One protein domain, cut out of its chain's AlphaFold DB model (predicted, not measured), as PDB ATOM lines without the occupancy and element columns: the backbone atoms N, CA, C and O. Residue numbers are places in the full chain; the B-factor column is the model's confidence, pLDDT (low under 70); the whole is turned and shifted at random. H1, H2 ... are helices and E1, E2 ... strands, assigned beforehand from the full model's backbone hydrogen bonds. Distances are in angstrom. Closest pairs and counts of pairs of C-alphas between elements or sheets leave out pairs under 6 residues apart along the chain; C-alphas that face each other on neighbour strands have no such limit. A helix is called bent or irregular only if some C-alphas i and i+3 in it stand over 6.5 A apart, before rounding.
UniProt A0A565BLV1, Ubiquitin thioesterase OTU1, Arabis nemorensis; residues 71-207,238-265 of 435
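AT A GLANCE: This is residues 71 to 207 and 238 to 265 of the 435 residues of the protein "Ubiquitin thioesterase OTU1" of Arabis nemorensis (UniProt A0A565BLV1). A small sheet of three strands, E2, E1 and E3, has helices H1 and H5 over one face, and the long helix H2 packs on both helices away from the sheet. H3 and H4 pack on the last part of H2, while residues 183 to 194, the long link between E1 and E2, lie at the other end of the longest axis. The printed part has 165 residues, in chain order H1 H2 H3 H4 H5 E1 E2 H6 H7 E3 H8. It is mostly helix, in two layers, the sheet and the helices on one face of it; the sheet is mixed. The whole is compact and rounded, with a radius of gyration of the C-alphas of 15.6 A and spans of 48 by 36 by 34 A.

HOW THE PARTS SIT: E1, residues 177 to 182, is the inner strand. E2, residues 195 to 201, is antiparallel to it, a hairpin, with N 179 and O 199 at 2.9 A. E3, residues 250 to 253, is parallel to E1, with N 180 and O 252 at 2.7 A. H5, residues 163 to 173, is on the sheet at a height of 7.3 A, over E2. H1, residues 87 to 99, is on the sheet too; the C-alphas of Gly 95 and Phe 250 are its closest to E3, 6.0 A. H2, residues 106 to 126, is the hub, touching five helices. It touches H1 at a steep tilt of 68 degrees, only just short of about perpendicular, closest at the C-alphas of Phe 89 and Ala 113, 4.8 A. H3, residues 128 to 144, touches H5 at a shallow tilt of 23 degrees, opposite ways, closest at the C-alphas of Ala 137 and Ser 164, 4.4 A. H4, residues 147 to 153, touches H2, closest at the C-alphas of Cys 125 and Cys 151, 5.7 A. H7, residues 238 to 243, only just touches H2, with 3 pairs of C-alphas within 8 A. H6, residues 203 to 207, is near H5; H8, residues 260 to 263, only grazes the sheet. Every O i to N i+4 pair is within hydrogen-bond range in H1, H2, H4 and H7, against 7 of 13 in H3, 6 of 7 in H5 and 0 of 1 in H6, where 2 of 2 O i to N i+3 pairs are; H8 is too short for such a pair.

IN THESE COORDINATES: H1 begins at C-alpha 87, (-10.120, -18.809, 36.222), and is 18.0 A long. H2 is 28.8 A long. H3, 19.6 A, is irregular, with C-alphas 133 and 136 8.6 A apart. H5 is 15.2 A, E1 16.4 A and E2 17.0 A. H8 ends at C-alpha 263, (0.155, -15.145, 35.133).

THE WHOLE: The C-alphas of Lys 129 and Phe 191 are farthest apart, 48.6 A. Residues 208 to 237 are cut out, and C-alphas 207 and 238 are 26.3 A apart. Mean pLDDT of the printed part is 70.2; residues 184 to 193 and 238 to 265 are among those under 70.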
ATOM      1  N   LYS A  71      11.600 -29.624  26.717       53.31
ATOM      2  CA  LYS A  71      10.447 -30.529  26.623       53.31
ATOM      3  C   LYS A  71       9.814 -30.430  25.227       53.31
ATOM      4  O   LYS A  71       9.645 -29.350  24.672       53.31
ATOM      5  N   LYS A  72       9.510 -31.599  24.660       65.75
ATOM      6  CA  LYS A  72       8.863 -31.777  23.353       65.75
ATOM      7  C   LYS A  72       7.485 -31.101  23.364       65.75
ATOM      8  O   LYS A  72       6.822 -31.141  24.390       65.75
ATOM      9  N   VAL A  73       7.046 -30.574  22.222       72.06
ATOM     10  CA  VAL A  73       5.654 -30.150  22.000       72.06
ATOM     11  C   VAL A  73       4.697 -31.305  22.330       72.06
ATOM     12  O   VAL A  73       4.854 -32.419  21.815       72.06
ATOM     13  N   GLU A  74       3.724 -31.045  23.200       78.50
ATOM     14  CA  GLU A  74       2.725 -32.011  23.673       78.50
ATOM     15  C   GLU A  74       1.347 -31.680  23.058       78.50
ATOM     16  O   GLU A  74       1.080 -30.535  22.702       78.50
ATOM     17  N   GLN A  75       0.473 -32.674  22.873       79.00
ATOM     18  CA  GLN A  75      -0.865 -32.480  22.290       79.00
ATOM     19  C   GLN A  75      -1.937 -32.764  23.338       79.00
ATOM     20  O   GLN A  75      -1.966 -33.857  23.902       79.00
ATOM     21  N   TYR A  76      -2.835 -31.799  23.550       73.44
ATOM     22  CA  TYR A  76      -3.889 -31.869  24.559       73.44
ATOM     23  C   TYR A  76      -5.231 -31.377  24.024       73.44
ATOM     24  O   TYR A  76      -5.295 -30.511  23.154       73.44
ATOM     25  N   ALA A  77      -6.314 -31.925  24.574       74.56
ATOM     26  CA  ALA A  77      -7.644 -31.353  24.421       74.56
ATOM     27  C   ALA A  77      -7.823 -30.242  25.467       74.56
ATOM     28  O   ALA A  77      -7.562 -30.461  26.648       74.56
ATOM     29  N   VAL A  78      -8.268 -29.060  25.037       76.62
ATOM     30  CA  VAL A  78      -8.478 -27.911  25.928       76.62
ATOM     31  C   VAL A  78      -9.934 -27.870  26.379       76.62
ATOM     32  O   VAL A  78     -10.825 -27.607  25.571       76.62
ATOM     33  N   ASP A  79     -10.170 -28.074  27.674       74.50
ATOM     34  CA  ASP A  79     -11.437 -27.717  28.311       74.50
ATOM     35  C   ASP A  79     -11.369 -26.263  28.808       74.50
ATOM     36  O   ASP A  79     -10.394 -25.847  29.433       74.50
ATOM     37  N   ARG A  80     -12.393 -25.465  28.494       79.06
ATOM     38  CA  ARG A  80     -12.410 -24.024  28.774       79.06
ATOM     39  C   ARG A  80     -13.005 -23.728  30.149       79.06
ATOM     40  O   ARG A  80     -13.952 -24.375  30.601       79.06
ATOM     41  N   VAL A  81     -12.478 -22.685  30.784       79.69
ATOM     42  CA  VAL A  81     -13.009 -22.095  32.023       79.69
ATOM     43  C   VAL A  81     -13.609 -20.721  31.742       79.69
ATOM     44  O   VAL A  81     -13.323 -20.103  30.717       79.69
ATOM     45  N   THR A  82     -14.435 -20.216  32.656       78.69
ATOM     46  CA  THR A  82     -14.844 -18.806  32.627       78.69
ATOM     47  C   THR A  82     -13.644 -17.907  32.941       78.69
ATOM     48  O   THR A  82     -12.964 -18.123  33.941       78.69
ATOM     49  N   GLY A  83     -13.414 -16.883  32.114       76.69
ATOM     50  CA  GLY A  83     -12.423 -15.826  32.352       76.69
ATOM     51  C   GLY A  83     -12.891 -14.804  33.393       76.69
ATOM     52  O   GLY A  83     -13.076 -13.636  33.068       76.69
ATOM     53  N   ASP A  84     -13.148 -15.257  34.622       79.56
ATOM     54  CA  ASP A  84     -13.322 -14.409  35.808       79.56
ATOM     55  C   ASP A  84     -12.095 -14.538  36.734       79.56
ATOM     56  O   ASP A  84     -11.204 -15.341  36.469       79.56
ATOM     57  N   GLY A  85     -12.047 -13.803  37.853       76.75
ATOM     58  CA  GLY A  85     -10.933 -13.910  38.816       76.75
ATOM     59  C   GLY A  85     -10.696 -15.333  39.352       76.75
ATOM     60  O   GLY A  85      -9.605 -15.673  39.806       76.75
ATOM     61  N   ARG A  86     -11.684 -16.229  39.232       84.00
ATOM     62  CA  ARG A  86     -11.545 -17.633  39.631       84.00
ATOM     63  C   ARG A  86     -10.882 -18.510  38.568       84.00
ATOM     64  O   ARG A  86     -10.702 -19.689  38.850       84.00
ATOM     65  N   CYS A  87     -10.551 -18.007  37.376       83.06
ATOM     66  CA  CYS A  87     -10.120 -18.809  36.222       83.06
ATOM     67  C   CYS A  87      -9.021 -19.841  36.554       83.06
ATOM     68  O   CYS A  87      -9.174 -21.014  36.210       83.06
ATOM     69  N   LEU A  88      -7.987 -19.449  37.311       86.38
ATOM     70  CA  LEU A  88      -6.920 -20.340  37.780       86.38
ATOM     71  C   LEU A  88      -7.469 -21.486  38.646       86.38
ATOM     72  O   LEU A  88      -7.213 -22.664  38.389       86.38
ATOM     73  N   PHE A  89      -8.257 -21.138  39.664       87.06
ATOM     74  CA  PHE A  89      -8.844 -22.091  40.603       87.06
ATOM     75  C   PHE A  89      -9.855 -23.015  39.910       87.06
ATOM     76  O   PHE A  89      -9.836 -24.218  40.151       87.06
ATOM     77  N   ARG A  90     -10.677 -22.484  38.991       84.94
ATOM     78  CA  ARG A  90     -11.592 -23.255  38.130       84.94
ATOM     79  C   ARG A  90     -10.836 -24.276  37.290       84.94
ATOM     80  O   ARG A  90     -11.261 -25.423  37.216       84.94
ATOM     81  N   ALA A  91      -9.718 -23.886  36.680       84.19
ATOM     82  CA  ALA A  91      -8.936 -24.775  35.827       84.19
ATOM     83  C   ALA A  91      -8.309 -25.923  36.635       84.19
ATOM     84  O   ALA A  91      -8.381 -27.081  36.221       84.19
ATOM     85  N   LEU A  92      -7.799 -25.635  37.838       82.62
ATOM     86  CA  LEU A  92      -7.340 -26.662  38.779       82.62
ATOM     87  C   LEU A  92      -8.479 -27.576  39.250       82.62
ATOM     88  O   LEU A  92      -8.307 -28.792  39.294       82.62
ATOM     89  N   VAL A  93      -9.654 -27.021  39.552       84.75
ATOM     90  CA  VAL A  93     -10.856 -27.767  39.959       84.75
ATOM     91  C   VAL A  93     -11.371 -28.686  38.847       84.75
ATOM     92  O   VAL A  93     -11.606 -29.870  39.102       84.75
ATOM     93  N   LYS A  94     -11.469 -28.203  37.601       80.50
ATOM     94  CA  LYS A  94     -11.820 -29.037  36.439       80.50
ATOM     95  C   LYS A  94     -10.771 -30.120  36.198       80.50
ATOM     96  O   LYS A  94     -11.146 -31.276  36.019       80.50
ATOM     97  N   GLY A  95      -9.480 -29.793  36.301       76.94
ATOM     98  CA  GLY A  95      -8.392 -30.774  36.243       76.94
ATOM     99  C   GLY A  95      -8.501 -31.850  37.330       76.94
ATOM    100  O   GLY A  95      -8.408 -33.038  37.030       76.94
ATOM    101  N   MET A  96      -8.770 -31.464  38.584       74.88
ATOM    102  CA  MET A  96      -8.990 -32.382  39.714       74.88
ATOM    103  C   MET A  96     -10.184 -33.309  39.499       74.88
ATOM    104  O   MET A  96     -10.098 -34.498  39.809       74.88
ATOM    105  N   ALA A  97     -11.289 -32.787  38.973       74.38
ATOM    106  CA  ALA A  97     -12.482 -33.575  38.704       74.38
ATOM    107  C   ALA A  97     -12.286 -34.529  37.519       74.38
ATOM    108  O   ALA A  97     -12.556 -35.722  37.660       74.38
ATOM    109  N   PHE A  98     -11.724 -34.049  36.405       74.31
ATOM    110  CA  PHE A  98     -11.386 -34.864  35.233       74.31
ATOM    111  C   PHE A  98     -10.479 -36.043  35.611       74.31
ATOM    112  O   PHE A  98     -10.782 -37.194  35.298       74.31
ATOM    113  N   ASN A  99      -9.436 -35.772  36.399       66.06
ATOM    114  CA  ASN A  99      -8.520 -36.770  36.957       66.06
ATOM    115  C   ASN A  99      -9.198 -37.842  37.829       66.06
ATOM    116  O   ASN A  99      -8.686 -38.957  37.942       66.06
ATOM    117  N   LYS A 100     -10.342 -37.520  38.441       68.62
ATOM    118  CA  LYS A 100     -11.160 -38.434  39.255       68.62
ATOM    119  C   LYS A 100     -12.329 -39.054  38.473       68.62
ATOM    120  O   LYS A 100     -13.121 -39.784  39.063       68.62
ATOM    121  N   GLY A 101     -12.461 -38.773  37.172       75.06
ATOM    122  CA  GLY A 101     -13.604 -39.200  36.354       75.06
ATOM    123  C   GLY A 101     -14.929 -38.528  36.740       75.06
ATOM    124  O   GLY A 101     -15.997 -39.070  36.460       75.06
ATOM    125  N   LEU A 102     -14.874 -37.375  37.411       75.31
ATOM    126  CA  LEU A 102     -16.035 -36.635  37.900       75.31
ATOM    127  C   LEU A 102     -16.435 -35.541  36.905       75.31
ATOM    128  O   LEU A 102     -15.610 -34.731  36.486       75.31
ATOM    129  N   ALA A 103     -17.726 -35.472  36.583       77.06
ATOM    130  CA  ALA A 103     -18.298 -34.355  35.839       77.06
ATOM    131  C   ALA A 103     -18.684 -33.220  36.802       77.06
ATOM    132  O   ALA A 103     -19.446 -33.433  37.748       77.06
ATOM    133  N   LEU A 104     -18.197 -32.004  36.544       76.19
ATOM    134  CA  LEU A 104     -18.612 -30.801  37.267       76.19
ATOM    135  C   LEU A 104     -19.684 -30.046  36.488       76.19
ATOM    136  O   LEU A 104     -19.569 -29.844  35.281       76.19
ATOM    137  N   ASN A 105     -20.701 -29.565  37.201       85.88
ATOM    138  CA  ASN A 105     -21.583 -28.524  36.681       85.88
ATOM    139  C   ASN A 105     -20.994 -27.127  36.997       85.88
ATOM    140  O   ASN A 105     -20.236 -27.000  37.963       85.88
ATOM    141  N   PRO A 106     -21.363 -26.061  36.254       86.56
ATOM    142  CA  PRO A 106     -20.752 -24.733  36.408       86.56
ATOM    143  C   PRO A 106     -20.893 -24.107  37.803       86.56
ATOM    144  O   PRO A 106     -20.079 -23.268  38.194       86.56
ATOM    145  N   ARG A 107     -21.922 -24.504  38.568       88.56
ATOM    146  CA  ARG A 107     -22.108 -24.058  39.954       88.56
ATOM    147  C   ARG A 107     -21.107 -24.742  40.881       88.56
ATOM    148  O   ARG A 107     -20.431 -24.045  41.623       88.56
ATOM    149  N   LYS A 108     -20.974 -26.070  40.802       81.19
ATOM    150  CA  LYS A 108     -20.012 -26.825  41.617       81.19
ATOM    151  C   LYS A 108     -18.569 -26.445  41.273       81.19
ATOM    152  O   LYS A 108     -17.794 -26.225  42.186       81.19
ATOM    153  N   GLU A 109     -18.252 -26.232  39.993       82.25
ATOM    154  CA  GLU A 109     -16.953 -25.686  39.559       82.25
ATOM    155  C   GLU A 109     -16.629 -24.337  40.228       82.25
ATOM    156  O   GLU A 109     -15.530 -24.145  40.740       82.25
ATOM    157  N   ARG A 110     -17.588 -23.399  40.244       87.19
ATOM    158  CA  ARG A 110     -17.424 -22.089  40.894       87.19
ATOM    159  C   ARG A 110     -17.256 -22.223  42.408       87.19
ATOM    160  O   ARG A 110     -16.391 -21.564  42.975       87.19
ATOM    161  N   ASP A 111     -18.112 -23.022  43.038       82.75
ATOM    162  CA  ASP A 111     -18.156 -23.171  44.493       82.75
ATOM    163  C   ASP A 111     -16.860 -23.857  44.990       82.75
ATOM    164  O   ASP A 111     -16.220 -23.354  45.911       82.75
ATOM    165  N   ASP A 112     -16.378 -24.890  44.288       80.94
ATOM    166  CA  ASP A 112     -15.097 -25.567  44.562       80.94
ATOM    167  C   ASP A 112     -13.882 -24.665  44.287       80.94
ATOM    168  O   ASP A 112     -12.879 -24.728  45.000       80.94
ATOM    169  N   ALA A 113     -13.954 -23.794  43.275       82.88
ATOM    170  CA  ALA A 113     -12.905 -22.813  42.999       82.88
ATOM    171  C   ALA A 113     -12.805 -21.757  44.115       82.88
ATOM    172  O   ALA A 113     -11.701 -21.345  44.483       82.88
ATOM    173  N   ASP A 114     -13.940 -21.347  44.690       83.44
ATOM    174  CA  ASP A 114     -13.976 -20.472  45.865       83.44
ATOM    175  C   ASP A 114     -13.476 -21.186  47.136       83.44
ATOM    176  O   ASP A 114     -12.751 -20.566  47.919       83.44
ATOM    177  N   GLU A 115     -13.767 -22.478  47.326       82.88
ATOM    178  CA  GLU A 115     -13.184 -23.294  48.407       82.88
ATOM    179  C   GLU A 115     -11.653 -23.410  48.279       82.88
ATOM    180  O   GLU A 115     -10.930 -23.166  49.249       82.88
ATOM    181  N   LEU A 116     -11.139 -23.700  47.078       83.44
ATOM    182  CA  LEU A 116      -9.701 -23.827  46.811       83.44
ATOM    183  C   LEU A 116      -8.949 -22.510  47.076       83.44
ATOM    184  O   LEU A 116      -7.881 -22.500  47.692       83.44
ATOM    185  N   ARG A 117      -9.546 -21.382  46.678       86.88
ATOM    186  CA  ARG A 117      -9.059 -20.022  46.953       86.88
ATOM    187  C   ARG A 117      -9.054 -19.695  48.449       86.88
ATOM    188  O   ARG A 117      -8.098 -19.101  48.953       86.88
ATOM    189  N   MET A 118     -10.084 -20.115  49.182       87.38
ATOM    190  CA  MET A 118     -10.136 -19.960  50.639       87.38
ATOM    191  C   MET A 118      -9.111 -20.842  51.366       87.38
ATOM    192  O   MET A 118      -8.573 -20.402  52.379       87.38
ATOM    193  N   ALA A 119      -8.763 -22.019  50.835       83.56
ATOM    194  CA  ALA A 119      -7.689 -22.852  51.384       83.56
ATOM    195  C   ALA A 119      -6.306 -22.178  51.275       83.56
ATOM    196  O   ALA A 119      -5.546 -22.202  52.246       83.56
ATOM    197  N   VAL A 120      -5.999 -21.509  50.151       87.75
ATOM    198  CA  VAL A 120      -4.778 -20.681  50.022       87.75
ATOM    199  C   VAL A 120      -4.788 -19.545  51.043       87.75
ATOM    200  O   VAL A 120      -3.807 -19.350  51.764       87.75
ATOM    201  N   LYS A 121      -5.915 -18.825  51.155       90.50
ATOM    202  CA  LYS A 121      -6.068 -17.757  52.148       90.50
ATOM    203  C   LYS A 121      -5.825 -18.265  53.568       90.50
ATOM    204  O   LYS A 121      -5.162 -17.574  54.330       90.50
ATOM    205  N   GLU A 122      -6.331 -19.437  53.936       86.06
ATOM    206  CA  GLU A 122      -6.165 -19.973  55.288       86.06
ATOM    207  C   GLU A 122      -4.681 -20.164  55.637       86.06
ATOM    208  O   GLU A 122      -4.187 -19.559  56.593       86.06
ATOM    209  N   VAL A 123      -3.942 -20.915  54.812       87.50
ATOM    210  CA  VAL A 123      -2.536 -21.249  55.102       87.50
ATOM    211  C   VAL A 123      -1.568 -20.082  54.908       87.50
ATOM    212  O   VAL A 123      -0.525 -20.057  55.550       87.50
ATOM    213  N   ILE A 124      -1.896 -19.096  54.066       89.19
ATOM    214  CA  ILE A 124      -1.058 -17.902  53.885       89.19
ATOM    215  C   ILE A 124      -1.428 -16.773  54.848       89.19
ATOM    216  O   ILE A 124      -0.541 -16.048  55.295       89.19
ATOM    217  N   CYS A 125      -2.694 -16.587  55.218       91.44
ATOM    218  CA  CYS A 125      -3.130 -15.406  55.975       91.44
ATOM    219  C   CYS A 125      -3.434 -15.679  57.445       91.44
ATOM    220  O   CYS A 125      -3.101 -14.835  58.280       91.44
ATOM    221  N   ASN A 126      -4.025 -16.832  57.758       85.00
ATOM    222  CA  ASN A 126      -4.628 -17.081  59.065       85.00
ATOM    223  C   ASN A 126      -3.745 -17.947  59.974       85.00
ATOM    224  O   ASN A 126      -3.749 -17.726  61.184       85.00
ATOM    225  N   ASP A 127      -2.935 -18.853  59.411       84.06
ATOM    226  CA  ASP A 127      -2.010 -19.705  60.170       84.06
ATOM    227  C   ASP A 127      -0.530 -19.330  59.923       84.06
ATOM    228  O   ASP A 127       0.042 -19.696  58.894       84.06
ATOM    229  N   PRO A 128       0.142 -18.626  60.860       84.19
ATOM    230  CA  PRO A 128       1.561 -18.291  60.735       84.19
ATOM    231  C   PRO A 128       2.515 -19.497  60.723       84.19
ATOM    232  O   PRO A 128       3.612 -19.362  60.193       84.19
ATOM    233  N   LYS A 129       2.133 -20.648  61.293       84.00
ATOM    234  CA  LYS A 129       2.985 -21.850  61.364       84.00
ATOM    235  C   LYS A 129       2.892 -22.679  60.089       84.00
ATOM    236  O   LYS A 129       3.904 -23.176  59.602       84.00
ATOM    237  N   GLU A 130       1.696 -22.824  59.522       81.44
ATOM    238  CA  GLU A 130       1.542 -23.438  58.198       81.44
ATOM    239  C   GLU A 130       2.154 -22.544  57.116       81.44
ATOM    240  O   GLU A 130       2.860 -23.055  56.247       81.44
ATOM    241  N   ARG A 131       1.985 -21.218  57.220       87.44
ATOM    242  CA  ARG A 131       2.599 -20.213  56.339       87.44
ATOM    243  C   ARG A 131       4.092 -20.453  56.103       87.44
ATOM    244  O   ARG A 131       4.540 -20.379  54.961       87.44
ATOM    245  N   GLU A 132       4.864 -20.756  57.149       84.69
ATOM    246  CA  GLU A 132       6.319 -20.980  57.066       84.69
ATOM    247  C   GLU A 132       6.726 -22.125  56.119       84.69
ATOM    248  O   GLU A 132       7.872 -22.165  55.667       84.69
ATOM    249  N   LYS A 133       5.803 -23.028  55.763       83.50
ATOM    250  CA  LYS A 133       6.027 -24.121  54.798       83.50
ATOM    251  C   LYS A 133       5.926 -23.666  53.337       83.50
ATOM    252  O   LYS A 133       6.352 -24.386  52.435       83.50
ATOM    253  N   TYR A 134       5.389 -22.469  53.097       85.81
ATOM    254  CA  TYR A 134       5.125 -21.900  51.774       85.81
ATOM    255  C   TYR A 134       6.004 -20.672  51.493       85.81
ATOM    256  O   TYR A 134       5.541 -19.703  50.897       85.81
ATOM    257  N   LYS A 135       7.279 -20.698  51.916       79.69
ATOM    258  CA  LYS A 135       8.217 -19.567  51.755       79.69
ATOM    259  C   LYS A 135       8.262 -19.024  50.329       79.69
ATOM    260  O   LYS A 135       8.060 -17.834  50.148       79.69
ATOM    261  N   GLU A 136       8.421 -19.894  49.332       76.75
ATOM    262  CA  GLU A 136       8.407 -19.529  47.901       76.75
ATOM    263  C   GLU A 136       7.178 -18.680  47.525       76.75
ATOM    264  O   GLU A 136       7.306 -17.657  46.859       76.75
ATOM    265  N   ALA A 137       5.988 -19.058  48.011       79.12
ATOM    266  CA  ALA A 137       4.762 -18.308  47.763       79.12
ATOM    267  C   ALA A 137       4.735 -16.969  48.513       79.12
ATOM    268  O   ALA A 137       4.254 -15.980  47.972       79.12
ATOM    269  N   LEU A 138       5.265 -16.907  49.740       77.94
ATOM    270  CA  LEU A 138       5.395 -15.648  50.481       77.94
ATOM    271  C   LEU A 138       6.347 -14.673  49.804       77.94
ATOM    272  O   LEU A 138       6.059 -13.480  49.790       77.94
ATOM    273  N   ILE A 139       7.455 -15.165  49.253       72.44
ATOM    274  CA  ILE A 139       8.410 -14.350  48.505       72.44
ATOM    275  C   ILE A 139       7.705 -13.781  47.274       72.44
ATOM    276  O   ILE A 139       7.638 -12.564  47.145       72.44
ATOM    277  N   ALA A 140       7.069 -14.629  46.455       72.12
ATOM    278  CA  ALA A 140       6.285 -14.189  45.298       72.12
ATOM    279  C   ALA A 140       5.228 -13.126  45.674       72.12
ATOM    280  O   ALA A 140       5.187 -12.055  45.079       72.12
ATOM    281  N   ILE A 141       4.450 -13.362  46.738       76.69
ATOM    282  CA  ILE A 141       3.467 -12.391  47.246       76.69
ATOM    283  C   ILE A 141       4.135 -11.079  47.661       76.69
ATOM    284  O   ILE A 141       3.635 -10.015  47.314       76.69
ATOM    285  N   THR A 142       5.228 -11.135  48.429       72.00
ATOM    286  CA  THR A 142       5.862  -9.944  49.030       72.00
ATOM    287  C   THR A 142       6.727  -9.136  48.072       72.00
ATOM    288  O   THR A 142       6.977  -7.960  48.349       72.00
ATOM    289  N   VAL A 143       7.131  -9.722  46.943       71.31
ATOM    290  CA  VAL A 143       7.696  -9.005  45.793       71.31
ATOM    291  C   VAL A 143       6.630  -8.121  45.138       71.31
ATOM    292  O   VAL A 143       6.908  -6.953  44.867       71.31
ATOM    293  N   ASP A 144       5.409  -8.635  44.966       65.31
ATOM    294  CA  ASP A 144       4.314  -7.926  44.291       65.31
ATOM    295  C   ASP A 144       3.564  -6.938  45.209       65.31
ATOM    296  O   ASP A 144       3.233  -5.817  44.812       65.31
ATOM    297  N   GLU A 145       3.258  -7.330  46.451       70.88
ATOM    298  CA  GLU A 145       2.556  -6.485  47.419       70.88
ATOM    299  C   GLU A 145       2.789  -6.878  48.888       70.88
ATOM    300  O   GLU A 145       3.143  -7.997  49.236       70.88
ATOM    301  N   SER A 146       2.486  -5.980  49.831       81.56
ATOM    302  CA  SER A 146       2.513  -6.360  51.251       81.56
ATOM    303  C   SER A 146       1.541  -7.518  51.543       81.56
ATOM    304  O   SER A 146       0.364  -7.428  51.184       81.56
ATOM    305  N   LEU A 147       1.973  -8.526  52.312       86.38
ATOM    306  CA  LEU A 147       1.147  -9.677  52.724       86.38
ATOM    307  C   LEU A 147      -0.227  -9.272  53.301       86.38
ATOM    308  O   LEU A 147      -1.237  -9.925  53.050       86.38
ATOM    309  N   LYS A 148      -0.299  -8.149  54.031       87.12
ATOM    310  CA  LYS A 148      -1.563  -7.590  54.545       87.12
ATOM    311  C   LYS A 148      -2.562  -7.269  53.427       87.12
ATOM    312  O   LYS A 148      -3.751  -7.536  53.584       87.12
ATOM    313  N   ARG A 149      -2.088  -6.684  52.325       87.69
ATOM    314  CA  ARG A 149      -2.896  -6.306  51.159       87.69
ATOM    315  C   ARG A 149      -3.320  -7.550  50.376       87.69
ATOM    316  O   ARG A 149      -4.512  -7.702  50.121       87.69
ATOM    317  N   TYR A 150      -2.405  -8.494  50.157       89.88
ATOM    318  CA  TYR A 150      -2.723  -9.812  49.597       89.88
ATOM    319  C   TYR A 150      -3.862 -10.499  50.355       89.88
ATOM    320  O   TYR A 150      -4.891 -10.843  49.774       89.88
ATOM    321  N   CYS A 151      -3.761 -10.578  51.683       93.06
ATOM    322  CA  CYS A 151      -4.770 -11.212  52.532       93.06
ATOM    323  C   CYS A 151      -6.143 -10.516  52.531       93.06
ATOM    324  O   CYS A 151      -7.162 -11.151  52.829       93.06
ATOM    325  N   GLN A 152      -6.195  -9.232  52.159       90.31
ATOM    326  CA  GLN A 152      -7.440  -8.506  51.894       90.31
ATOM    327  C   GLN A 152      -8.019  -8.824  50.503       90.31
ATOM    328  O   GLN A 152      -9.242  -8.804  50.350       90.31
ATOM    329  N   ARG A 153      -7.177  -9.126  49.502       90.50
ATOM    330  CA  ARG A 153      -7.593  -9.374  48.110       90.50
ATOM    331  C   ARG A 153      -7.920 -10.837  47.801       90.50
ATOM    332  O   ARG A 153      -8.995 -11.072  47.266       90.50
ATOM    333  N   ILE A 154      -7.093 -11.808  48.206       90.19
ATOM    334  CA  ILE A 154      -7.273 -13.259  47.939       90.19
ATOM    335  C   ILE A 154      -8.658 -13.792  48.363       90.19
ATOM    336  O   ILE A 154      -9.206 -14.726  47.781       90.19
ATOM    337  N   GLY A 155      -9.273 -13.164  49.371       86.12
ATOM    338  CA  GLY A 155     -10.624 -13.479  49.841       86.12
ATOM    339  C   GLY A 155     -11.765 -13.025  48.921       86.12
ATOM    340  O   GLY A 155     -12.896 -13.463  49.132       86.12
ATOM    341  N   ARG A 156     -11.497 -12.193  47.911       87.31
ATOM    342  CA  ARG A 156     -12.494 -11.646  46.985       87.31
ATOM    343  C   ARG A 156     -12.628 -12.512  45.726       87.31
ATOM    344  O   ARG A 156     -11.758 -13.312  45.411       87.31
ATOM    345  N   HIS A 157     -13.738 -12.345  45.012       80.12
ATOM    346  CA  HIS A 157     -14.065 -13.121  43.809       80.12
ATOM    347  C   HIS A 157     -13.547 -12.500  42.498       80.12
ATOM    348  O   HIS A 157     -13.576 -13.149  41.456       80.12
ATOM    349  N   ASP A 158     -13.132 -11.234  42.560       78.44
ATOM    350  CA  ASP A 158     -12.514 -10.439  41.494       78.44
ATOM    351  C   ASP A 158     -10.975 -10.506  41.526       78.44
ATOM    352  O   ASP A 158     -10.314  -9.947  40.654       78.44
ATOM    353  N   PHE A 159     -10.397 -11.197  42.513       82.06
ATOM    354  CA  PHE A 159      -8.962 -11.456  42.598       82.06
ATOM    355  C   PHE A 159      -8.561 -12.583  41.646       82.06
ATOM    356  O   PHE A 159      -9.094 -13.685  41.756       82.06
ATOM    357  N   TRP A 160      -7.604 -12.303  40.763       82.25
ATOM    358  CA  TRP A 160      -6.988 -13.268  39.855       82.25
ATOM    359  C   TRP A 160      -5.767 -13.883  40.541       82.25
ATOM    360  O   TRP A 160      -4.900 -13.146  41.006       82.25
ATOM    361  N   GLY A 161      -5.719 -15.213  40.623       78.31
ATOM    362  CA  GLY A 161      -4.560 -15.932  41.158       78.31
ATOM    363  C   GLY A 161      -3.456 -16.131  40.116       78.31
ATOM    364  O   GLY A 161      -3.743 -16.208  38.921       78.31
ATOM    365  N   GLY A 162      -2.215 -16.281  40.581       82.19
ATOM    366  CA  GLY A 162      -1.024 -16.498  39.753       82.19
ATOM    367  C   GLY A 162      -0.040 -17.508  40.354       82.19
ATOM    368  O   GLY A 162      -0.430 -18.513  40.954       82.19
ATOM    369  N   GLU A 163       1.259 -17.255  40.174       79.75
ATOM    370  CA  GLU A 163       2.349 -18.148  40.601       79.75
ATOM    371  C   GLU A 163       2.361 -18.422  42.120       79.75
ATOM    372  O   GLU A 163       2.543 -19.571  42.532       79.75
ATOM    373  N   SER A 164       2.064 -17.422  42.959       86.50
ATOM    374  CA  SER A 164       1.947 -17.590  44.416       86.50
ATOM    375  C   SER A 164       0.909 -18.642  44.811       86.50
ATOM    376  O   SER A 164       1.176 -19.496  45.660       86.50
ATOM    377  N   GLU A 165      -0.255 -18.639  44.163       91.44
ATOM    378  CA  GLU A 165      -1.314 -19.613  44.427       91.44
ATOM    379  C   GLU A 165      -0.889 -21.010  43.965       91.44
ATOM    380  O   GLU A 165      -1.143 -21.986  44.667       91.44
ATOM    381  N   LEU A 166      -0.194 -21.127  42.831       84.06
ATOM    382  CA  LEU A 166       0.302 -22.408  42.310       84.06
ATOM    383  C   LEU A 166       1.363 -23.053  43.216       84.06
ATOM    384  O   LEU A 166       1.337 -24.274  43.429       84.06
ATOM    385  N   LEU A 167       2.246 -22.247  43.804       82.88
ATOM    386  CA  LEU A 167       3.237 -22.685  44.794       82.88
ATOM    387  C   LEU A 167       2.578 -23.221  46.078       82.88
ATOM    388  O   LEU A 167       3.045 -24.209  46.647       82.88
ATOM    389  N   VAL A 168       1.462 -22.627  46.512       86.31
ATOM    390  CA  VAL A 168       0.679 -23.133  47.654       86.31
ATOM    391  C   VAL A 168      -0.115 -24.383  47.280       86.31
ATOM    392  O   VAL A 168      -0.081 -25.383  47.998       86.31
ATOM    393  N   LEU A 169      -0.825 -24.352  46.153       84.25
ATOM    394  CA  LEU A 169      -1.780 -25.387  45.764       84.25
ATOM    395  C   LEU A 169      -1.114 -26.701  45.362       84.25
ATOM    396  O   LEU A 169      -1.624 -27.759  45.728       84.25
ATOM    397  N   SER A 170       0.045 -26.659  44.701       82.81
ATOM    398  CA  SER A 170       0.830 -27.868  44.407       82.81
ATOM    399  C   SER A 170       1.242 -28.612  45.688       82.81
ATOM    400  O   SER A 170       1.119 -29.837  45.760       82.81
ATOM    401  N   LYS A 171       1.631 -27.874  46.736       83.12
ATOM    402  CA  LYS A 171       1.990 -28.411  48.060       83.12
ATOM    403  C   LYS A 171       0.773 -28.851  48.884       83.12
ATOM    404  O   LYS A 171       0.820 -29.925  49.482       83.12
ATOM    405  N   LEU A 172      -0.331 -28.094  48.869       82.06
ATOM    406  CA  LEU A 172      -1.591 -28.471  49.534       82.06
ATOM    407  C   LEU A 172      -2.197 -29.756  48.953       82.06
ATOM    408  O   LEU A 172      -2.582 -30.650  49.706       82.06
ATOM    409  N   CYS A 173      -2.248 -29.860  47.623       78.38
ATOM    410  CA  CYS A 173      -2.777 -31.030  46.919       78.38
ATOM    411  C   CYS A 173      -1.757 -32.181  46.835       78.38
ATOM    412  O   CYS A 173      -2.119 -33.292  46.455       78.38
ATOM    413  N   LYS A 174      -0.483 -31.933  47.182       78.06
ATOM    414  CA  LYS A 174       0.655 -32.860  47.022       78.06
ATOM    415  C   LYS A 174       0.755 -33.424  45.601       78.06
ATOM    416  O   LYS A 174       0.918 -34.629  45.401       78.06
ATOM    417  N   GLN A 175       0.609 -32.553  44.608       70.19
ATOM    418  CA  GLN A 175       0.476 -32.920  43.199       70.19
ATOM    419  C   GLN A 175       1.204 -31.907  42.304       70.19
ATOM    420  O   GLN A 175       1.128 -30.703  42.560       70.19
ATOM    421  N   PRO A 176       1.883 -32.365  41.235       78.25
ATOM    422  CA  PRO A 176       2.579 -31.470  40.326       78.25
ATOM    423  C   PRO A 176       1.591 -30.701  39.437       78.25
ATOM    424  O   PRO A 176       0.696 -31.302  38.832       78.25
ATOM    425  N   ILE A 177       1.795 -29.387  39.313       78.69
ATOM    426  CA  ILE A 177       1.048 -28.515  38.400       78.69
ATOM    427  C   ILE A 177       1.965 -28.049  37.279       78.69
ATOM    428  O   ILE A 177       2.938 -27.342  37.529       78.69
ATOM    429  N   ILE A 178       1.645 -28.421  36.042       81.12
ATOM    430  CA  ILE A 178       2.379 -27.996  34.851       81.12
ATOM    431  C   ILE A 178       1.563 -26.913  34.142       81.12
ATOM    432  O   ILE A 178       0.387 -27.114  33.840       81.12
ATOM    433  N   VAL A 179       2.186 -25.767  33.872       79.38
ATOM    434  CA  VAL A 179       1.588 -24.683  33.076       79.38
ATOM    435  C   VAL A 179       2.145 -24.753  31.664       79.38
ATOM    436  O   VAL A 179       3.356 -24.889  31.473       79.38
ATOM    437  N   TYR A 180       1.257 -24.639  30.687       74.75
ATOM    438  CA  TYR A 180       1.511 -24.727  29.262       74.75
ATOM    439  C   TYR A 180       1.141 -23.422  28.563       74.75
ATOM    440  O   TYR A 180       0.106 -22.816  28.849       74.75
ATOM    441  N   ILE A 181       1.963 -23.050  27.587       72.44
ATOM    442  CA  ILE A 181       1.633 -22.057  26.566       72.44
ATOM    443  C   ILE A 181       1.290 -22.789  25.253       72.44
ATOM    444  O   ILE A 181       1.905 -23.825  24.967       72.44
ATOM    445  N   PRO A 182       0.335 -22.309  24.442       72.12
ATOM    446  CA  PRO A 182       0.154 -22.788  23.077       72.12
ATOM    447  C   PRO A 182       1.421 -22.571  22.240       72.12
ATOM    448  O   PRO A 182       2.098 -21.552  22.359       72.12
ATOM    449  N   GLU A 183       1.743 -23.521  21.366       70.69
ATOM    450  CA  GLU A 183       2.953 -23.490  20.532       70.69
ATOM    451  C   GLU A 183       3.030 -22.229  19.654       70.69
ATOM    452  O   GLU A 183       4.090 -21.616  19.547       70.69
ATOM    453  N   HIS A 184       1.896 -21.786  19.103       66.56
ATOM    454  CA  HIS A 184       1.801 -20.576  18.279       66.56
ATOM    455  C   HIS A 184       2.015 -19.260  19.053       66.56
ATOM    456  O   HIS A 184       2.337 -18.244  18.439       66.56
ATOM    457  N   GLU A 185       1.875 -19.256  20.383       62.69
ATOM    458  CA  GLU A 185       2.197 -18.097  21.230       62.69
ATOM    459  C   GLU A 185       3.705 -18.050  21.588       62.69
ATOM    460  O   GLU A 185       4.201 -17.043  22.102       62.69
ATOM    461  N   HIS A 186       4.479 -19.105  21.290       59.59
ATOM    462  CA  HIS A 186       5.884 -19.235  21.685       59.59
ATOM    463  C   HIS A 186       6.891 -18.835  20.588       59.59
ATOM    464  O   HIS A 186       7.527 -19.675  19.953       59.59
ATOM    465  N   GLY A 187       7.115 -17.526  20.428       52.09
ATOM    466  CA  GLY A 187       8.386 -16.933  19.956       52.09
ATOM    467  C   GLY A 187       8.839 -17.177  18.504       52.09
ATOM    468  O   GLY A 187       9.720 -16.468  18.017       52.09
ATOM    469  N   LYS A 188       8.256 -18.139  17.790       48.56
ATOM    470  CA  LYS A 188       8.425 -18.379  16.351       48.56
ATOM    471  C   LYS A 188       7.046 -18.717  15.806       48.56
ATOM    472  O   LYS A 188       6.404 -19.610  16.344       48.56
ATOM    473  N   GLY A 189       6.597 -18.014  14.765       44.44
ATOM    474  CA  GLY A 189       5.246 -18.134  14.196       44.44
ATOM    475  C   GLY A 189       4.980 -19.461  13.478       44.44
ATOM    476  O   GLY A 189       4.753 -19.483  12.272       44.44
ATOM    477  N   GLY A 190       5.048 -20.574  14.205       49.66
ATOM    478  CA  GLY A 190       4.627 -21.883  13.737       49.66
ATOM    479  C   GLY A 190       3.111 -22.015  13.833       49.66
ATOM    480  O   GLY A 190       2.514 -21.683  14.854       49.66
ATOM    481  N   PHE A 191       2.493 -22.585  12.798       54.09
ATOM    482  CA  PHE A 191       1.076 -22.976  12.772       54.09
ATOM    483  C   PHE A 191       0.799 -24.225  13.639       54.09
ATOM    484  O   PHE A 191       0.020 -25.106  13.273       54.09
ATOM    485  N   GLY A 192       1.497 -24.335  14.768       62.38
ATOM    486  CA  GLY A 192       1.479 -25.476  15.668       62.38
ATOM    487  C   GLY A 192       0.253 -25.479  16.575       62.38
ATOM    488  O   GLY A 192      -0.067 -24.482  17.229       62.38
ATOM    489  N   SER A 193      -0.438 -26.617  16.616       69.75
ATOM    490  CA  SER A 193      -1.589 -26.865  17.491       69.75
ATOM    491  C   SER A 193      -1.209 -27.507  18.830       69.75
ATOM    492  O   SER A 193      -2.094 -27.911  19.587       69.75
ATOM    493  N   GLY A 194       0.089 -27.653  19.110       76.88
ATOM    494  CA  GLY A 194       0.576 -28.238  20.349       76.88
ATOM    495  C   GLY A 194       0.727 -27.235  21.491       76.88
ATOM    496  O   GLY A 194       0.417 -26.048  21.381       76.88
ATOM    497  N   PHE A 195       1.243 -27.747  22.602       75.00
ATOM    498  CA  PHE A 195       1.450 -27.029  23.851       75.00
ATOM    499  C   PHE A 195       2.873 -27.247  24.356       75.00
ATOM    500  O   PHE A 195       3.410 -28.358  24.304       75.00
ATOM    501  N   ILE A 196       3.482 -26.181  24.866       71.19
ATOM    502  CA  ILE A 196       4.843 -26.174  25.398       71.19
ATOM    503  C   ILE A 196       4.759 -25.920  26.910       71.19
ATOM    504  O   ILE A 196       4.225 -24.888  27.321       71.19
ATOM    505  N   PRO A 197       5.258 -26.830  27.764       73.19
ATOM    506  CA  PRO A 197       5.245 -26.634  29.210       73.19
ATOM    507  C   PRO A 197       6.257 -25.553  29.616       73.19
ATOM    508  O   PRO A 197       7.466 -25.732  29.468       73.19
ATOM    509  N   ILE A 198       5.758 -24.444  30.166       68.44
ATOM    510  CA  ILE A 198       6.556 -23.286  30.597       68.44
ATOM    511  C   ILE A 198       6.925 -23.326  32.083       68.44
ATOM    512  O   ILE A 198       7.984 -22.825  32.450       68.44
ATOM    513  N   ALA A 199       6.115 -23.942  32.946       75.19
ATOM    514  CA  ALA A 199       6.398 -24.061  34.379       75.19
ATOM    515  C   ALA A 199       5.945 -25.417  34.935       75.19
ATOM    516  O   ALA A 199       5.046 -26.048  34.384       75.19
ATOM    517  N   GLU A 200       6.576 -25.870  36.019       80.94
ATOM    518  CA  GLU A 200       6.196 -27.077  36.757       80.94
ATOM    519  C   GLU A 200       6.391 -26.829  38.259       80.94
ATOM    520  O   GLU A 200       7.521 -26.721  38.729       80.94
ATOM    521  N   TYR A 201       5.284 -26.743  38.992       79.44
ATOM    522  CA  TYR A 201       5.225 -26.569  40.445       79.44
ATOM    523  C   TYR A 201       5.007 -27.926  41.115       79.44
ATOM    524  O   TYR A 201       4.297 -28.767  40.564       79.44
ATOM    525  N   GLY A 202       5.584 -28.161  42.295       77.38
ATOM    526  CA  GLY A 202       5.418 -29.433  43.008       77.38
ATOM    527  C   GLY A 202       6.088 -30.635  42.323       77.38
ATOM    528  O   GLY A 202       5.581 -31.758  42.399       77.38
ATOM    529  N   ALA A 203       7.199 -30.422  41.611       77.62
ATOM    530  CA  ALA A 203       7.927 -31.473  40.892       77.62
ATOM    531  C   ALA A 203       8.422 -32.613  41.814       77.62
ATOM    532  O   ALA A 203       8.604 -33.750  41.370       77.62
ATOM    533  N   GLU A 204       8.603 -32.345  43.107       77.12
ATOM    534  CA  GLU A 204       8.900 -33.324  44.152       77.12
ATOM    535  C   GLU A 204       7.814 -34.408  44.271       77.12
ATOM    536  O   GLU A 204       8.138 -35.591  44.427       77.12
ATOM    537  N   PHE A 205       6.540 -34.053  44.064       75.19
ATOM    538  CA  PHE A 205       5.406 -34.982  44.132       75.19
ATOM    539  C   PHE A 205       5.337 -35.950  42.937       75.19
ATOM    540  O   PHE A 205       4.587 -36.926  42.957       75.19
ATOM    541  N   ARG A 206       6.180 -35.759  41.910       68.88
ATOM    542  CA  ARG A 206       6.312 -36.668  40.758       68.88
ATOM    543  C   ARG A 206       6.896 -38.040  41.142       68.88
ATOM    544  O   ARG A 206       6.626 -39.029  40.460       68.88
ATOM    545  N   ARG A 207       7.699 -38.139  42.214       47.81
ATOM    546  CA  ARG A 207       8.508 -39.346  42.524       47.81
ATOM    547  C   ARG A 207       7.765 -40.503  43.212       47.81
ATOM    548  O   ARG A 207       8.399 -41.499  43.542       47.81
ATOM    549  N   LYS A 238     -12.329 -30.626  56.740       34.66
ATOM    550  CA  LYS A 238     -12.825 -31.568  55.711       34.66
ATOM    551  C   LYS A 238     -12.269 -31.309  54.305       34.66
ATOM    552  O   LYS A 238     -12.112 -32.256  53.541       34.66
ATOM    553  N   ILE A 239     -11.958 -30.058  53.959       36.59
ATOM    554  CA  ILE A 239     -11.416 -29.701  52.637       36.59
ATOM    555  C   ILE A 239      -9.948 -30.139  52.548       36.59
ATOM    556  O   ILE A 239      -9.552 -30.814  51.600       36.59
ATOM    557  N   LEU A 240      -9.151 -29.843  53.582       35.97
ATOM    558  CA  LEU A 240      -7.755 -30.289  53.677       35.97
ATOM    559  C   LEU A 240      -7.630 -31.819  53.754       35.97
ATOM    560  O   LEU A 240      -6.652 -32.378  53.265       35.97
ATOM    561  N   GLU A 241      -8.612 -32.503  54.337       36.25
ATOM    562  CA  GLU A 241      -8.698 -33.965  54.358       36.25
ATOM    563  C   GLU A 241      -9.030 -34.533  52.965       36.25
ATOM    564  O   GLU A 241      -8.309 -35.396  52.467       36.25
ATOM    565  N   GLN A 242     -10.024 -33.981  52.258       36.06
ATOM    566  CA  GLN A 242     -10.375 -34.420  50.897       36.06
ATOM    567  C   GLN A 242      -9.288 -34.134  49.845       36.06
ATOM    568  O   GLN A 242      -9.138 -34.913  48.897       36.06
ATOM    569  N   LEU A 243      -8.498 -33.067  50.011       35.50
ATOM    570  CA  LEU A 243      -7.336 -32.777  49.158       35.50
ATOM    571  C   LEU A 243      -6.155 -33.738  49.411       35.50
ATOM    572  O   LEU A 243      -5.371 -33.992  48.501       35.50
ATOM    573  N   ARG A 244      -6.042 -34.345  50.603       36.56
ATOM    574  CA  ARG A 244      -4.937 -35.260  50.968       36.56
ATOM    575  C   ARG A 244      -5.019 -36.666  50.348       36.56
ATOM    576  O   ARG A 244      -4.100 -37.455  50.568       36.56
ATOM    577  N   HIS A 245      -6.069 -37.002  49.593       34.38
ATOM    578  CA  HIS A 245      -6.374 -38.385  49.182       34.38
ATOM    579  C   HIS A 245      -6.119 -38.752  47.693       34.38
ATOM    580  O   HIS A 245      -6.517 -39.835  47.267       34.38
ATOM    581  N   GLY A 246      -5.416 -37.922  46.905       26.08
ATOM    582  CA  GLY A 246      -5.031 -38.236  45.505       26.08
ATOM    583  C   GLY A 246      -6.186 -38.128  44.486       26.08
ATOM    584  O   GLY A 246      -7.334 -37.909  44.866       26.08
ATOM    585  N   PHE A 247      -5.989 -38.220  43.161       26.22
ATOM    586  CA  PHE A 247      -4.828 -38.636  42.349       26.22
ATOM    587  C   PHE A 247      -4.675 -37.764  41.066       26.22
ATOM    588  O   PHE A 247      -5.586 -37.019  40.710       26.22
ATOM    589  N   ALA A 248      -3.557 -37.961  40.342       25.75
ATOM    590  CA  ALA A 248      -3.241 -37.544  38.954       25.75
ATOM    591  C   ALA A 248      -2.754 -36.090  38.678       25.75
ATOM    592  O   ALA A 248      -2.452 -35.337  39.600       25.75
ATOM    593  N   ARG A 249      -2.469 -35.802  37.396       29.84
ATOM    594  CA  ARG A 249      -1.559 -34.760  36.853       29.84
ATOM    595  C   ARG A 249      -2.330 -33.487  36.479       29.84
ATOM    596  O   ARG A 249      -3.406 -33.608  35.903       29.84
ATOM    597  N   PHE A 250      -1.797 -32.292  36.748       34.03
ATOM    598  CA  PHE A 250      -2.435 -31.036  36.323       34.03
ATOM    599  C   PHE A 250      -1.702 -30.371  35.167       34.03
ATOM    600  O   PHE A 250      -0.475 -30.260  35.180       34.03
ATOM    601  N   GLU A 251      -2.482 -29.907  34.196       30.98
ATOM    602  CA  GLU A 251      -2.013 -29.311  32.950       30.98
ATOM    603  C   GLU A 251      -2.880 -28.083  32.664       30.98
ATOM    604  O   GLU A 251      -4.025 -28.194  32.232       30.98
ATOM    605  N   LEU A 252      -2.359 -26.908  33.005       27.92
ATOM    606  CA  LEU A 252      -3.032 -25.629  32.804       27.92
ATOM    607  C   LEU A 252      -2.603 -25.051  31.462       27.92
ATOM    608  O   LEU A 252      -1.423 -24.779  31.272       27.92
ATOM    609  N   VAL A 253      -3.546 -24.840  30.548       26.88
ATOM    610  CA  VAL A 253      -3.282 -24.198  29.256       26.88
ATOM    611  C   VAL A 253      -3.679 -22.728  29.344       26.88
ATOM    612  O   VAL A 253      -4.857 -22.414  29.524       26.88
ATOM    613  N   SER A 254      -2.707 -21.828  29.190       32.19
ATOM    614  CA  SER A 254      -2.994 -20.417  28.921       32.19
ATOM    615  C   SER A 254      -3.693 -20.304  27.565       32.19
ATOM    616  O   SER A 254      -3.255 -20.911  26.591       32.19
ATOM    617  N   THR A 255      -4.787 -19.552  27.489       28.48
ATOM    618  CA  THR A 255      -5.433 -19.201  26.214       28.48
ATOM    619  C   THR A 255      -5.811 -17.730  26.254       28.48
ATOM    620  O   THR A 255      -6.127 -17.218  27.327       28.48
ATOM    621  N   SER A 256      -5.804 -17.081  25.090       28.73
ATOM    622  CA  SER A 256      -5.875 -15.629  24.832       28.73
ATOM    623  C   SER A 256      -6.887 -14.746  25.593       28.73
ATOM    624  O   SER A 256      -6.849 -13.530  25.430       28.73
ATOM    625  N   THR A 257      -7.769 -15.288  26.437       30.78
ATOM    626  CA  THR A 257      -8.589 -14.523  27.400       30.78
ATOM    627  C   THR A 257      -7.925 -14.311  28.767       30.78
ATOM    628  O   THR A 257      -8.490 -13.624  29.611       30.78
ATOM    629  N   CYS A 258      -6.772 -14.933  29.016       32.12
ATOM    630  CA  CYS A 258      -5.905 -14.695  30.169       32.12
ATOM    631  C   CYS A 258      -4.471 -14.862  29.663       32.12
ATOM    632  O   CYS A 258      -4.051 -15.980  29.361       32.12
ATOM    633  N   SER A 259      -3.760 -13.756  29.464       28.00
ATOM    634  CA  SER A 259      -2.442 -13.766  28.834       28.00
ATOM    635  C   SER A 259      -1.399 -14.378  29.770       28.00
ATOM    636  O   SER A 259      -1.499 -14.281  30.993       28.00
ATOM    637  N   VAL A 260      -0.328 -14.944  29.204       30.69
ATOM    638  CA  VAL A 260       0.837 -15.383  29.990       30.69
ATOM    639  C   VAL A 260       1.491 -14.204  30.730       30.69
ATOM    640  O   VAL A 260       2.097 -14.417  31.775       30.69
ATOM    641  N   SER A 261       1.312 -12.958  30.265       30.86
ATOM    642  CA  SER A 261       1.681 -11.761  31.043       30.86
ATOM    643  C   SER A 261       0.937 -11.671  32.374       30.86
ATOM    644  O   SER A 261       1.531 -11.288  33.373       30.86
ATOM    645  N   ASP A 262      -0.328 -12.077  32.414       31.81
ATOM    646  CA  ASP A 262      -1.214 -11.894  33.568       31.81
ATOM    647  C   ASP A 262      -0.958 -12.973  34.639       31.81
ATOM    648  O   ASP A 262      -1.230 -12.771  35.819       31.81
ATOM    649  N   LEU A 263      -0.356 -14.101  34.237       32.66
ATOM    650  CA  LEU A 263       0.155 -15.145  35.133       32.66
ATOM    651  C   LEU A 263       1.463 -14.752  35.849       32.66
ATOM    652  O   LEU A 263       1.759 -15.325  36.897       32.66
ATOM    653  N   PHE A 264       2.220 -13.791  35.301       31.25
ATOM    654  CA  PHE A 264       3.495 -13.294  35.847       31.25
ATOM    655  C   PHE A 264       3.458 -11.802  36.243       31.25
ATOM    656  O   PHE A 264       4.479 -11.237  36.623       31.25
ATOM    657  N   SER A 265       2.302 -11.140  36.157       27.50
ATOM    658  CA  SER A 265       2.082  -9.763  36.623       27.50
ATOM    659  C   SER A 265       0.757  -9.686  37.377       27.50
ATOM    660  O   SER A 265      -0.306  -9.521  36.783       27.50
TER     661      SER A 265